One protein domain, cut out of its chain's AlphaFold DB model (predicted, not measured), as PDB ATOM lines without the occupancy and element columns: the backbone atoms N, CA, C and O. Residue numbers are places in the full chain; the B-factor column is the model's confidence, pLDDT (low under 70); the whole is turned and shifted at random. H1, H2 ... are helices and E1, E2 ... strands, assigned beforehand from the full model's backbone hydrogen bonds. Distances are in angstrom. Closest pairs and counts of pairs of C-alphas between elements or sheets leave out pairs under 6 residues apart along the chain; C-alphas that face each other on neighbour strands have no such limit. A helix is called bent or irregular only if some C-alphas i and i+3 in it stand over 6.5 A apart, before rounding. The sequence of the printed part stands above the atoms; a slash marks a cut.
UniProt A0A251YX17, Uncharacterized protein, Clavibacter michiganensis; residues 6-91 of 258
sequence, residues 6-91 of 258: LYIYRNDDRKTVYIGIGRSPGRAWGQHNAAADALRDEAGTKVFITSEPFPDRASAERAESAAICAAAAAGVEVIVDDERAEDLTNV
ATOM      1  N   LEU A   6     129.041 150.395  79.682       93.44
ATOM      2  CA  LEU A   6     127.816 151.151  79.960       93.44
ATOM      3  C   LEU A   6     126.619 150.278  79.577       93.44
ATOM      4  O   LEU A   6     126.627 149.666  78.508       93.44
ATOM      5  N   TYR A   7     125.595 150.236  80.422       93.50
ATOM      6  CA  TYR A   7     124.352 149.515  80.162       93.50
ATOM      7  C   TYR A   7     123.130 150.355  80.536       93.50
ATOM      8  O   TYR A   7     123.213 151.276  81.350       93.50
ATOM      9  N   ILE A   8     122.007 150.064  79.878       94.06
ATOM     10  CA  ILE A   8     120.771 150.843  79.948       94.06
ATOM     11  C   ILE A   8     119.581 149.888  80.032       94.06
ATOM     12  O   ILE A   8     119.409 149.057  79.141       94.06
ATOM     13  N   TYR A   9     118.734 150.041  81.047       93.88
ATOM     14  CA  TYR A   9     117.396 149.442  81.077       93.88
ATOM     15  C   TYR A   9     116.413 150.495  80.590       93.88
ATOM     16  O   TYR A   9     116.358 151.575  81.168       93.88
ATOM     17  N   ARG A  10     115.673 150.221  79.516       92.19
ATOM     18  CA  ARG A  10     114.764 151.185  78.889       92.19
ATOM     19  C   ARG A  10     113.375 150.587  78.741       92.19
ATOM     20  O   ARG A  10     113.229 149.561  78.076       92.19
ATOM     21  N   ASN A  11     112.370 151.259  79.290       91.56
ATOM     22  CA  ASN A  11     110.968 150.925  79.077       91.56
ATOM     23  C   ASN A  11     110.266 152.108  78.395       91.56
ATOM     24  O   ASN A  11     110.048 153.163  78.993       91.56
ATOM     25  N   ASP A  12     109.962 151.935  77.107       88.50
ATOM     26  CA  ASP A  12     109.418 153.005  76.266       88.50
ATOM     27  C   ASP A  12     107.966 153.349  76.650       88.50
ATOM     28  O   ASP A  12     107.587 154.521  76.623       88.50
ATOM     29  N   ASP A  13     107.180 152.354  77.079       86.75
ATOM     30  CA  ASP A  13     105.766 152.519  77.443       86.75
ATOM     31  C   ASP A  13     105.609 153.303  78.750       86.75
ATOM     32  O   ASP A  13     104.742 154.170  78.878       86.75
ATOM     33  N   ARG A  14     106.487 153.030  79.719       84.62
ATOM     34  CA  ARG A  14     106.522 153.710  81.022       84.62
ATOM     35  C   ARG A  14     107.303 155.023  80.984       84.62
ATOM     36  O   ARG A  14     107.210 155.799  81.929       84.62
ATOM     37  N   LYS A  15     108.039 155.291  79.896       85.50
ATOM     38  CA  LYS A  15     108.990 156.409  79.767       85.50
ATOM     39  C   LYS A  15     109.993 156.448  80.922       85.50
ATOM     40  O   LYS A  15     110.288 157.520  81.448       85.50
ATOM     41  N   THR A  16     110.535 155.290  81.284       83.62
ATOM     42  CA  THR A  16     111.509 155.131  82.372       83.62
ATOM     43  C   THR A  16     112.818 154.536  81.860       83.62
ATOM     44  O   THR A  16     112.851 153.734  80.918       83.62
ATOM     45  N   VAL A  17     113.926 154.935  82.483       89.12
ATOM     46  CA  VAL A  17     115.260 154.429  82.159       89.12
ATOM     47  C   VAL A  17     116.126 154.273  83.408       89.12
ATOM     48  O   VAL A  17     116.086 155.107  84.304       89.12
ATOM     49  N   TYR A  18     116.963 153.242  83.446       88.19
ATOM     50  CA  TYR A  18     118.106 153.136  84.356       88.19
ATOM     51  C   TYR A  18     119.387 153.085  83.526       88.19
ATOM     52  O   TYR A  18     119.430 152.406  82.499       88.19
ATOM     53  N   ILE A  19     120.425 153.803  83.947       88.88
ATOM     54  CA  ILE A  19     121.708 153.884  83.240       88.88
ATOM     55  C   ILE A  19     122.804 153.584  84.258       88.88
ATOM     56  O   ILE A  19     122.874 154.241  85.295       88.88
ATOM     57  N   GLY A  20     123.653 152.604  83.955       87.81
ATOM     58  CA  GLY A  20     124.709 152.165  84.857       87.81
ATOM     59  C   GLY A  20     126.001 151.796  84.140       87.81
ATOM     60  O   GLY A  20     126.031 151.551  82.932       87.81
ATOM     61  N   ILE A  21     127.090 151.716  84.908       90.06
ATOM     62  CA  ILE A  21     128.406 151.274  84.428       90.06
ATOM     63  C   ILE A  21     128.953 150.092  85.233       90.06
ATOM     64  O   ILE A  21     128.658 149.927  86.419       90.06
ATOM     65  N   GLY A  22     129.766 149.243  84.604       87.94
ATOM     66  CA  GLY A  22     130.268 148.013  85.219       87.94
ATOM     67  C   GLY A  22     131.578 147.511  84.626       87.94
ATOM     68  O   GLY A  22     131.862 147.727  83.457       87.94
ATOM     69  N   ARG A  23     132.396 146.810  85.418       89.31
ATOM     70  CA  ARG A  23     133.685 146.250  84.946       89.31
ATOM     71  C   ARG A  23     133.529 145.013  84.056       89.31
ATOM     72  O   ARG A  23     134.504 144.545  83.481       89.31
ATOM     73  N   SER A  24     132.322 144.466  83.964       88.75
ATOM     74  CA  SER A  24     132.006 143.301  83.144       88.75
ATOM     75  C   SER A  24     130.602 143.433  82.554       88.75
ATOM     76  O   SER A  24     129.757 144.102  83.159       88.75
ATOM     77  N   PRO A  25     130.317 142.750  81.430       87.31
ATOM     78  CA  PRO A  25     128.970 142.705  80.872       87.31
ATOM     79  C   PRO A  25     127.933 142.143  81.848       87.31
ATOM     80  O   PRO A  25     126.803 142.616  81.906       87.31
ATOM     81  N   GLY A  26     128.347 141.184  82.684       88.31
ATOM     82  CA  GLY A  26     127.495 140.575  83.706       88.31
ATOM     83  C   GLY A  26     127.002 141.546  84.781       88.31
ATOM     84  O   GLY A  26     126.026 141.238  85.455       88.31
ATOM     85  N   ARG A  27     127.613 142.733  84.935       89.25
ATOM     86  CA  ARG A  27     127.129 143.734  85.899       89.25
ATOM     87  C   ARG A  27     125.706 144.206  85.582       89.25
ATOM     88  O   ARG A  27     124.993 144.492  86.531       89.25
ATOM     89  N   ALA A  28     125.294 144.219  84.311       87.12
ATOM     90  CA  ALA A  28     123.932 144.564  83.880       87.12
ATOM     91  C   ALA A  28     122.862 143.528  84.281       87.12
ATOM     92  O   ALA A  28     121.682 143.700  84.007       87.12
ATOM     93  N   TRP A  29     123.272 142.413  84.877       91.81
ATOM     94  CA  TRP A  29     122.374 141.379  85.394       91.81
ATOM     95  C   TRP A  29     122.629 141.111  86.878       91.81
ATOM     96  O   TRP A  29     122.080 140.174  87.448       91.81
ATOM     97  N   GLY A  30     123.511 141.902  87.497       84.31
ATOM     98  CA  GLY A  30     123.764 141.838  88.925       84.31
ATOM     99  C   GLY A  30     122.643 142.506  89.712       84.31
ATOM    100  O   GLY A  30     121.758 143.143  89.150       84.31
ATOM    101  N   GLN A  31     122.718 142.381  91.031       83.06
ATOM    102  CA  GLN A  31     121.827 143.105  91.926       83.06
ATOM    103  C   GLN A  31     122.117 144.613  91.889       83.06
ATOM    104  O   GLN A  31     123.289 145.033  91.917       83.06
ATOM    105  N   HIS A  32     121.040 145.395  91.864       84.00
ATOM    106  CA  HIS A  32     121.021 146.852  91.972       84.00
ATOM    107  C   HIS A  32     120.119 147.272  93.143       84.00
ATOM    108  O   HIS A  32     119.750 146.460  93.993       84.00
ATOM    109  N   ASN A  33     119.767 148.556  93.219       78.81
ATOM    110  CA  ASN A  33     118.647 148.976  94.053       78.81
ATOM    111  C   ASN A  33     117.321 148.379  93.546       78.81
ATOM    112  O   ASN A  33     117.176 148.012  92.376       78.81
ATOM    113  N   ALA A  34     116.326 148.359  94.433       82.56
ATOM    114  CA  ALA A  34     115.031 147.744  94.169       82.56
ATOM    115  C   ALA A  34     114.299 148.343  92.955       82.56
ATOM    116  O   ALA A  34     113.619 147.610  92.245       82.56
ATOM    117  N   ALA A  35     114.439 149.647  92.690       81.75
ATOM    118  CA  ALA A  35     113.776 150.296  91.560       81.75
ATOM    119  C   ALA A  35     114.412 149.907  90.215       81.75
ATOM    120  O   ALA A  35     113.702 149.661  89.242       81.75
ATOM    121  N   ALA A  36     115.742 149.811  90.158       85.06
ATOM    122  CA  ALA A  36     116.467 149.386  88.965       85.06
ATOM    123  C   ALA A  36     116.253 147.896  88.665       85.06
ATOM    124  O   ALA A  36     116.048 147.537  87.505       85.06
ATOM    125  N   ASP A  37     116.251 147.047  89.696       88.00
ATOM    126  CA  ASP A  37     115.931 145.624  89.547       88.00
ATOM    127  C   ASP A  37     114.469 145.430  89.109       88.00
ATOM    128  O   ASP A  37     114.212 144.691  88.160       88.00
ATOM    129  N   ALA A  38     113.521 146.165  89.704       89.12
ATOM    130  CA  ALA A  38     112.120 146.131  89.283       89.12
ATOM    131  C   ALA A  38     111.940 146.574  87.825       89.12
ATOM    132  O   ALA A  38     111.217 145.917  87.082       89.12
ATOM    133  N   LEU A  39     112.622 147.644  87.392       90.88
ATOM    134  CA  LEU A  39     112.585 148.088  85.998       90.88
ATOM    135  C   LEU A  39     113.145 147.018  85.058       90.88
ATOM    136  O   LEU A  39     112.539 146.754  84.022       90.88
ATOM    137  N   ARG A  40     114.288 146.405  85.396       93.25
ATOM    138  CA  ARG A  40     114.903 145.337  84.588       93.25
ATOM    139  C   ARG A  40     113.941 144.168  84.375       93.25
ATOM    140  O   ARG A  40     113.863 143.656  83.262       93.25
ATOM    141  N   ASP A  41     113.241 143.768  85.432       93.19
ATOM    142  CA  ASP A  41     112.378 142.586  85.442       93.19
ATOM    143  C   ASP A  41     110.957 142.878  84.904       93.19
ATOM    144  O   ASP A  41     110.168 141.957  84.681       93.19
ATOM    145  N   GLU A  42     110.620 144.149  84.662       93.88
ATOM    146  CA  GLU A  42     109.332 144.574  84.112       93.88
ATOM    147  C   GLU A  42     109.155 144.136  82.646       93.88
ATOM    148  O   GLU A  42     110.051 144.243  81.801       93.88
ATOM    149  N   ALA A  43     107.949 143.663  82.314       92.44
ATOM    150  CA  ALA A  43     107.609 143.275  80.951       92.44
ATOM    151  C   ALA A  43     107.730 144.471  79.990       92.44
ATOM    152  O   ALA A  43     107.228 145.561  80.256       92.44
ATOM    153  N   GLY A  44     108.383 144.253  78.847       89.00
ATOM    154  CA  GLY A  44     108.616 145.296  77.844       89.00
ATOM    155  C   GLY A  44     109.904 146.097  78.049       89.00
ATOM    156  O   GLY A  44     110.314 146.814  77.131       89.00
ATOM    157  N   THR A  45     110.602 145.931  79.179       93.94
ATOM    158  CA  THR A  45     111.919 146.540  79.377       93.94
ATOM    159  C   THR A  45     112.960 145.910  78.454       93.94
ATOM    160  O   THR A  45     113.101 144.691  78.352       93.94
ATOM    161  N   LYS A  46     113.728 146.765  77.776       94.81
ATOM    162  CA  LYS A  46     114.866 146.378  76.938       94.81
ATOM    163  C   LYS A  46     116.168 146.717  77.648       94.81
ATOM    164  O   LYS A  46     116.351 147.846  78.101       94.81
ATOM    165  N   VAL A  47     117.086 145.756  77.685       93.88
ATOM    166  CA  VAL A  47     118.434 145.934  78.235       93.88
ATOM    167  C   VAL A  47     119.427 146.109  77.093       93.88
ATOM    168  O   VAL A  47     119.556 145.245  76.228       93.88
ATOM    169  N   PHE A  48     120.140 147.229  77.098       94.25
ATOM    170  CA  PHE A  48     121.212 147.534  76.158       94.25
ATOM    171  C   PHE A  48     122.544 147.564  76.893       94.25
ATOM    172  O   PHE A  48     122.618 148.004  78.036       94.25
ATOM    173  N   ILE A  49     123.609 147.147  76.219       93.19
ATOM    174  CA  ILE A  49     124.974 147.245  76.722       93.19
ATOM    175  C   ILE A  49     125.914 147.611  75.580       93.19
ATOM    176  O   ILE A  49     125.690 147.215  74.435       93.19
ATOM    177  N   THR A  50     126.959 148.378  75.878       94.25
ATOM    178  CA  THR A  50     128.012 148.657  74.900       94.25
ATOM    179  C   THR A  50     128.677 147.356  74.454       94.25
ATOM    180  O   THR A  50     129.099 146.554  75.286       94.25
ATOM    181  N   SER A  51     128.787 147.145  73.140       93.25
ATOM    182  CA  SER A  51     129.434 145.955  72.566       93.25
ATOM    183  C   SER A  51     130.928 145.889  72.886       93.25
ATOM    184  O   SER A  51     131.481 144.805  73.043       93.25
ATOM    185  N   GLU A  52     131.563 147.051  73.031       94.88
ATOM    186  CA  GLU A  52     132.945 147.208  73.472       94.88
ATOM    187  C   GLU A  52     132.986 148.085  74.731       94.88
ATOM    188  O   GLU A  52     132.181 149.016  74.861       94.88
ATOM    189  N   PRO A  53     133.880 147.807  75.693       94.62
ATOM    190  CA  PRO A  53     133.993 148.627  76.887       94.62
ATOM    191  C   PRO A  53     134.722 149.945  76.606       94.62
ATOM    192  O   PRO A  53     135.624 150.024  75.774       94.62
ATOM    193  N   PHE A  54     134.420 150.963  77.407       94.69
ATOM    194  CA  PHE A  54     135.254 152.153  77.521       94.69
ATOM    195  C   PHE A  54     136.651 151.791  78.057       94.69
ATOM    196  O   PHE A  54     136.784 150.861  78.866       94.69
ATOM    197  N   PRO A  55     137.691 152.553  77.664       92.69
ATOM    198  CA  PRO A  55     139.079 152.270  78.043       92.69
ATOM    199  C   PRO A  55     139.322 152.365  79.556       92.69
ATOM    200  O   PRO A  55     140.197 151.684  80.095       92.69
ATOM    201  N   ASP A  56     138.535 153.186  80.253       89.50
ATOM    202  CA  ASP A  56     138.608 153.378  81.694       89.50
ATOM    203  C   ASP A  56     137.247 153.772  82.289       89.50
ATOM    204  O   ASP A  56     136.297 154.139  81.589       89.50
ATOM    205  N   ARG A  57     137.162 153.696  83.622       84.25
ATOM    206  CA  ARG A  57     135.954 154.047  84.375       84.25
ATOM    207  C   ARG A  57     135.562 155.515  84.205       84.25
ATOM    208  O   ARG A  57     134.379 155.795  84.076       84.25
ATOM    209  N   ALA A  58     136.521 156.441  84.192       83.81
ATOM    210  CA  ALA A  58     136.228 157.873  84.097       83.81
ATOM    211  C   ALA A  58     135.539 158.224  82.767       83.81
ATOM    212  O   ALA A  58     134.638 159.057  82.720       83.81
ATOM    213  N   SER A  59     135.933 157.560  81.685       88.94
ATOM    214  CA  SER A  59     135.315 157.686  80.367       88.94
ATOM    215  C   SER A  59     133.888 157.135  80.365       88.94
ATOM    216  O   SER A  59     132.986 157.801  79.858       88.94
ATOM    217  N   ALA A  60     133.658 155.985  81.004       86.69
ATOM    218  CA  ALA A  60     132.315 155.431  81.169       86.69
ATOM    219  C   ALA A  60     131.407 156.336  82.025       86.69
ATOM    220  O   ALA A  60     130.256 156.554  81.667       86.69
ATOM    221  N   GLU A  61     131.925 156.926  83.107       83.19
ATOM    222  CA  GLU A  61     131.177 157.853  83.972       83.19
ATOM    223  C   GLU A  61     130.760 159.149  83.243       83.19
ATOM    224  O   GLU A  61     129.671 159.685  83.475       83.19
ATOM    225  N   ARG A  62     131.598 159.647  82.319       81.75
ATOM    226  CA  ARG A  62     131.242 160.773  81.434       81.75
ATOM    227  C   ARG A  62     130.124 160.394  80.460       81.75
ATOM    228  O   ARG A  62     129.188 161.172  80.287       81.75
ATOM    229  N   ALA A  63     130.213 159.215  79.841       87.88
ATOM    230  CA  ALA A  63     129.199 158.726  78.905       87.88
ATOM    231  C   ALA A  63     127.848 158.482  79.594       87.88
ATOM    232  O   ALA A  63     126.808 158.906  79.096       87.88
ATOM    233  N   GLU A  64     127.878 157.871  80.775       85.06
ATOM    234  CA  GLU A  64     126.722 157.678  81.650       85.06
ATOM    235  C   GLU A  64     126.037 159.009  81.981       85.06
ATOM    236  O   GLU A  64     124.831 159.153  81.793       85.06
ATOM    237  N   SER A  65     126.814 160.018  82.384       78.25
ATOM    238  CA  SER A  65     126.281 161.355  82.667       78.25
ATOM    239  C   SER A  65     125.592 161.993  81.462       78.25
ATOM    240  O   SER A  65     124.519 162.575  81.603       78.25
ATOM    241  N   ALA A  66     126.182 161.873  80.270       77.94
ATOM    242  CA  ALA A  66     125.580 162.379  79.037       77.94
ATOM    243  C   ALA A  66     124.267 161.670  78.695       77.94
ATOM    244  O   ALA A  66     123.298 162.333  78.322       77.94
ATOM    245  N   ALA A  67     124.208 160.350  78.879       82.50
ATOM    246  CA  ALA A  67     122.996 159.577  78.650       82.50
ATOM    247  C   ALA A  67     121.869 159.964  79.627       82.50
ATOM    248  O   ALA A  67     120.732 160.151  79.194       82.50
ATOM    249  N   ILE A  68     122.185 160.172  80.912       76.12
ATOM    250  CA  ILE A  68     121.224 160.643  81.926       76.12
ATOM    251  C   ILE A  68     120.658 162.014  81.539       76.12
ATOM    252  O   ILE A  68     119.440 162.201  81.522       76.12
ATOM    253  N   CYS A  69     121.522 162.966  81.172       68.31
ATOM    254  CA  CYS A  69     121.080 164.296  80.749       68.31
ATOM    255  C   CYS A  69     120.189 164.243  79.497       68.31
ATOM    256  O   CYS A  69     119.183 164.951  79.437       68.31
ATOM    257  N   ALA A  70     120.529 163.405  78.513       74.06
ATOM    258  CA  ALA A  70     119.739 163.249  77.293       74.06
ATOM    259  C   ALA A  70     118.354 162.638  77.569       74.06
ATOM    260  O   ALA A  70     117.355 163.139  77.054       74.06
ATOM    261  N   ALA A  71     118.281 161.603  78.412       72.31
ATOM    262  CA  ALA A  71     117.017 160.983  78.804       72.31
ATOM    263  C   ALA A  71     116.098 161.977  79.528       72.31
ATOM    264  O   ALA A  71     114.939 162.147  79.144       72.31
ATOM    265  N   ALA A  72     116.639 162.711  80.502       65.56
ATOM    266  CA  ALA A  72     115.878 163.722  81.224       65.56
ATOM    267  C   ALA A  72     115.379 164.847  80.297       65.56
ATOM    268  O   ALA A  72     114.232 165.280  80.408       65.56
ATOM    269  N   ALA A  73     116.200 165.295  79.337       62.28
ATOM    270  CA  ALA A  73     115.795 166.292  78.342       62.28
ATOM    271  C   ALA A  73     114.672 165.795  77.411       62.28
ATOM    272  O   ALA A  73     113.865 166.597  76.945       62.28
ATOM    273  N   ALA A  74     114.594 164.484  77.174       68.69
ATOM    274  CA  ALA A  74     113.517 163.847  76.420       68.69
ATOM    275  C   ALA A  74     112.238 163.610  77.254       68.69
ATOM    276  O   ALA A  74     111.266 163.061  76.735       68.69
ATOM    277  N   GLY A  75     112.216 164.017  78.529       66.25
ATOM    278  CA  GLY A  75     111.083 163.798  79.431       66.25
ATOM    279  C   GLY A  75     110.940 162.348  79.898       66.25
ATOM    280  O   GLY A  75     109.840 161.941  80.264       66.25
ATOM    281  N   VAL A  76     112.028 161.572  79.850       73.44
ATOM    282  CA  VAL A  76     112.103 160.202  80.374       73.44
ATOM    283  C   VAL A  76     112.529 160.264  81.840       73.44
ATOM    284  O   VAL A  76     113.478 160.967  82.192       73.44
ATOM    285  N   GLU A  77     111.829 159.530  82.698       79.19
ATOM    286  CA  GLU A  77     112.164 159.389  84.111       79.19
ATOM    287  C   GLU A  77     113.417 158.516  84.276       79.19
ATOM    288  O   GLU A  77     113.483 157.401  83.757       79.19
ATOM    289  N   VAL A  78     114.425 159.019  84.995       75.75
ATOM    290  CA  VAL A  78     115.696 158.315  85.222       75.75
ATOM    291  C   VAL A  78     115.725 157.731  86.636       75.75
ATOM    292  O   VAL A  78     115.707 158.478  87.612       75.75
ATOM    293  N   ILE A  79     115.825 156.406  86.744       78.56
ATOM    294  CA  ILE A  79     116.036 155.678  88.000       78.56
ATOM    295  C   ILE A  79     117.511 155.781  88.399       78.56
ATOM    296  O   ILE A  79     118.409 155.584  87.577       78.56
ATOM    297  N   VAL A  80     117.760 156.068  89.675       69.00
ATOM    298  CA  VAL A  80     119.095 156.275  90.249       69.00
ATOM    299  C   VAL A  80     119.459 155.162  91.230       69.00
ATOM    300  O   VAL A  80     118.579 154.480  91.746       69.00
ATOM    301  N   ASP A  81     120.759 154.956  91.462       64.31
ATOM    302  CA  ASP A  81     121.253 153.976  92.437       64.31
ATOM    303  C   ASP A  81     121.510 154.585  93.814       64.31
ATOM    304  O   ASP A  81     122.054 155.686  93.892       64.31
ATOM    305  N   ASP A  82     121.149 153.869  94.886       53.38
ATOM    306  CA  ASP A  82     121.173 154.370  96.270       53.38
ATOM    307  C   ASP A  82     122.599 154.654  96.769       53.38
ATOM    308  O   ASP A  82     122.821 155.628  97.482       53.38
ATOM    309  N   GLU A  83     123.612 153.903  96.319       49.94
ATOM    310  CA  GLU A  83     125.027 154.224  96.601       49.94
ATOM    311  C   GLU A  83     125.476 155.556  95.975       49.94
ATOM    312  O   GLU A  83     126.481 156.142  96.373       49.94
ATOM    313  N   ARG A  84     124.726 156.051  94.987       50.06
ATOM    314  CA  ARG A  84     124.882 157.382  94.402       50.06
ATOM    315  C   ARG A  84     123.779 158.328  94.841       50.06
ATOM    316  O   ARG A  84     123.782 159.464  94.381       50.06
ATOM    317  N   ALA A  85     122.875 157.925  95.735       43.06
ATOM    318  CA  ALA A  85     121.869 158.822  96.266       43.06
ATOM    319  C   ALA A  85     122.512 159.973  97.038       43.06
ATOM    320  O   ALA A  85     121.932 161.031  97.033       43.06
ATOM    321  N   GLU A  86     123.716 159.909  97.611       41.28
ATOM    322  CA  GLU A  86     124.350 161.134  98.153       41.28
ATOM    323  C   GLU A  86     124.881 162.080  97.053       41.28
ATOM    324  O   GLU A  86     124.723 163.298  97.148       41.28
ATOM    325  N   ASP A  87     125.391 161.533  95.944       43.47
ATOM    326  CA  ASP A  87     125.773 162.306  94.750       43.47
ATOM    327  C   ASP A  87     124.533 162.824  93.970       43.47
ATOM    328  O   ASP A  87     124.617 163.824  93.254       43.47
ATOM    329  N   LEU A  88     123.372 162.170  94.137       39.16
ATOM    330  CA  LEU A  88     122.111 162.386  93.410       39.16
ATOM    331  C   LEU A  88     120.937 162.887  94.285       39.16
ATOM    332  O   LEU A  88     119.895 163.258  93.764       39.16
ATOM    333  N   THR A  89     121.063 163.007  95.605       37.41
ATOM    334  CA  THR A  89     120.093 163.693  96.503       37.41
ATOM    335  C   THR A  89     120.265 165.204  96.395       37.41
ATOM    336  O   THR A  89     119.323 165.980  96.577       37.41
ATOM    337  N   ASN A  90     121.419 165.632  95.883       37.72
ATOM    338  CA  ASN A  90     121.571 166.909  95.205       37.72
ATOM    339  C   ASN A  90     120.885 166.958  93.823       37.72
ATOM    340  O   ASN A  90     121.033 167.961  93.136       37.72
ATOM    341  N   VAL A  91     120.054 165.975  93.444       36.97
ATOM    342  CA  VAL A  91     119.435 165.803  92.110       36.97
ATOM    343  C   VAL A  91     117.963 165.318  92.211       36.97
ATOM    344  O   VAL A  91     117.583 164.259  91.741       36.97
TER     345      VAL A  91
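Overview. This is residues 6 to 91 of the 258 residues of an uncharacterized protein of Clavibacter michiganensis (UniProt A0A251YX17). A twisted sheet of four strands stands between helices: the long helix H3 runs along one face, and the small helices H1 and H2 cover part of the other. The last helix, H4, lies off the sheet, past the end of the short edge strand E4. The 86 printed residues hold four named helices and four named strands, in the order E1 E2 H1 H2 E3 H3 E4 H4, and the class is mixed, helices and strands. The sheet is mixed, in the order E3 E1 E2 E4. The whole is compact, with a radius of gyration of the C-alphas of 12.3 A and spans of 33 by 28 by 23 A.

Arrangement. E1, residues 6 to 11, and E2, residues 16 to 22, form an antiparallel hairpin, with N 9 and O 18 2.9 A apart. H1, residues 25 to 29, is on the sheet at a height of 7.0 A and lies only just over E1, with 3 of its C-alphas there. H2, residues 34 to 41, is on the same face at a height of 9.0 A and runs across the strands, at 83 degrees to E2 on the local plane; the closest C-alphas of the two, Tyr 18 and Ala 36, are 6.2 A apart. E3, residues 46 to 49, is antiparallel to E1, with N 8 and O 48 2.8 A apart. H3, residues 57 to 73, is on the opposite face, 8.8 A over the sheet, along E2 at 0 degrees on the local plane; their closest C-alphas, Ile 19 and Glu 64, are 6.5 A apart. With H2 it makes three layers, helices on both faces of a sheet. E4, residues 77 to 79, is parallel to E2, with N 79 and O 17 2.8 A apart. E2, H1 H2, E3 and E3, H3, E4 are split strand-helix-strand units, with other strands between their two, and both crossovers are right-handed. H4, residues 82 to 89, is not on the sheet and is apart from H3; it is irregular, with C-alphas 83 and 86 7.1 A apart. Every O i to N i+4 pair is within hydrogen-bond range in H2 and H3, against 2 of 4 in H4 and 0 of 1 in H1, where 2 of 2 O i to N i+3 pairs are.

Along the chain. E1 begins at C-alpha 6 (127.816, 151.151, 79.960) and is 16.9 A long; E2 is 20.3 A long. H3 starts at C-alpha 57 (135.954, 154.047, 84.375) and is 24.3 A long. H4 ends at C-alpha 89 (120.093, 163.693, 96.503).

Size, cuts and confidence. The C-alphas farthest apart, those of Asp 13 and Pro 55, are 33.3 A apart. The printed part has no cut and no long link. The mean pLDDT of the printed part is 80.5; residue 69, residues 72 to 75 and residues 80 to 91 are under 70.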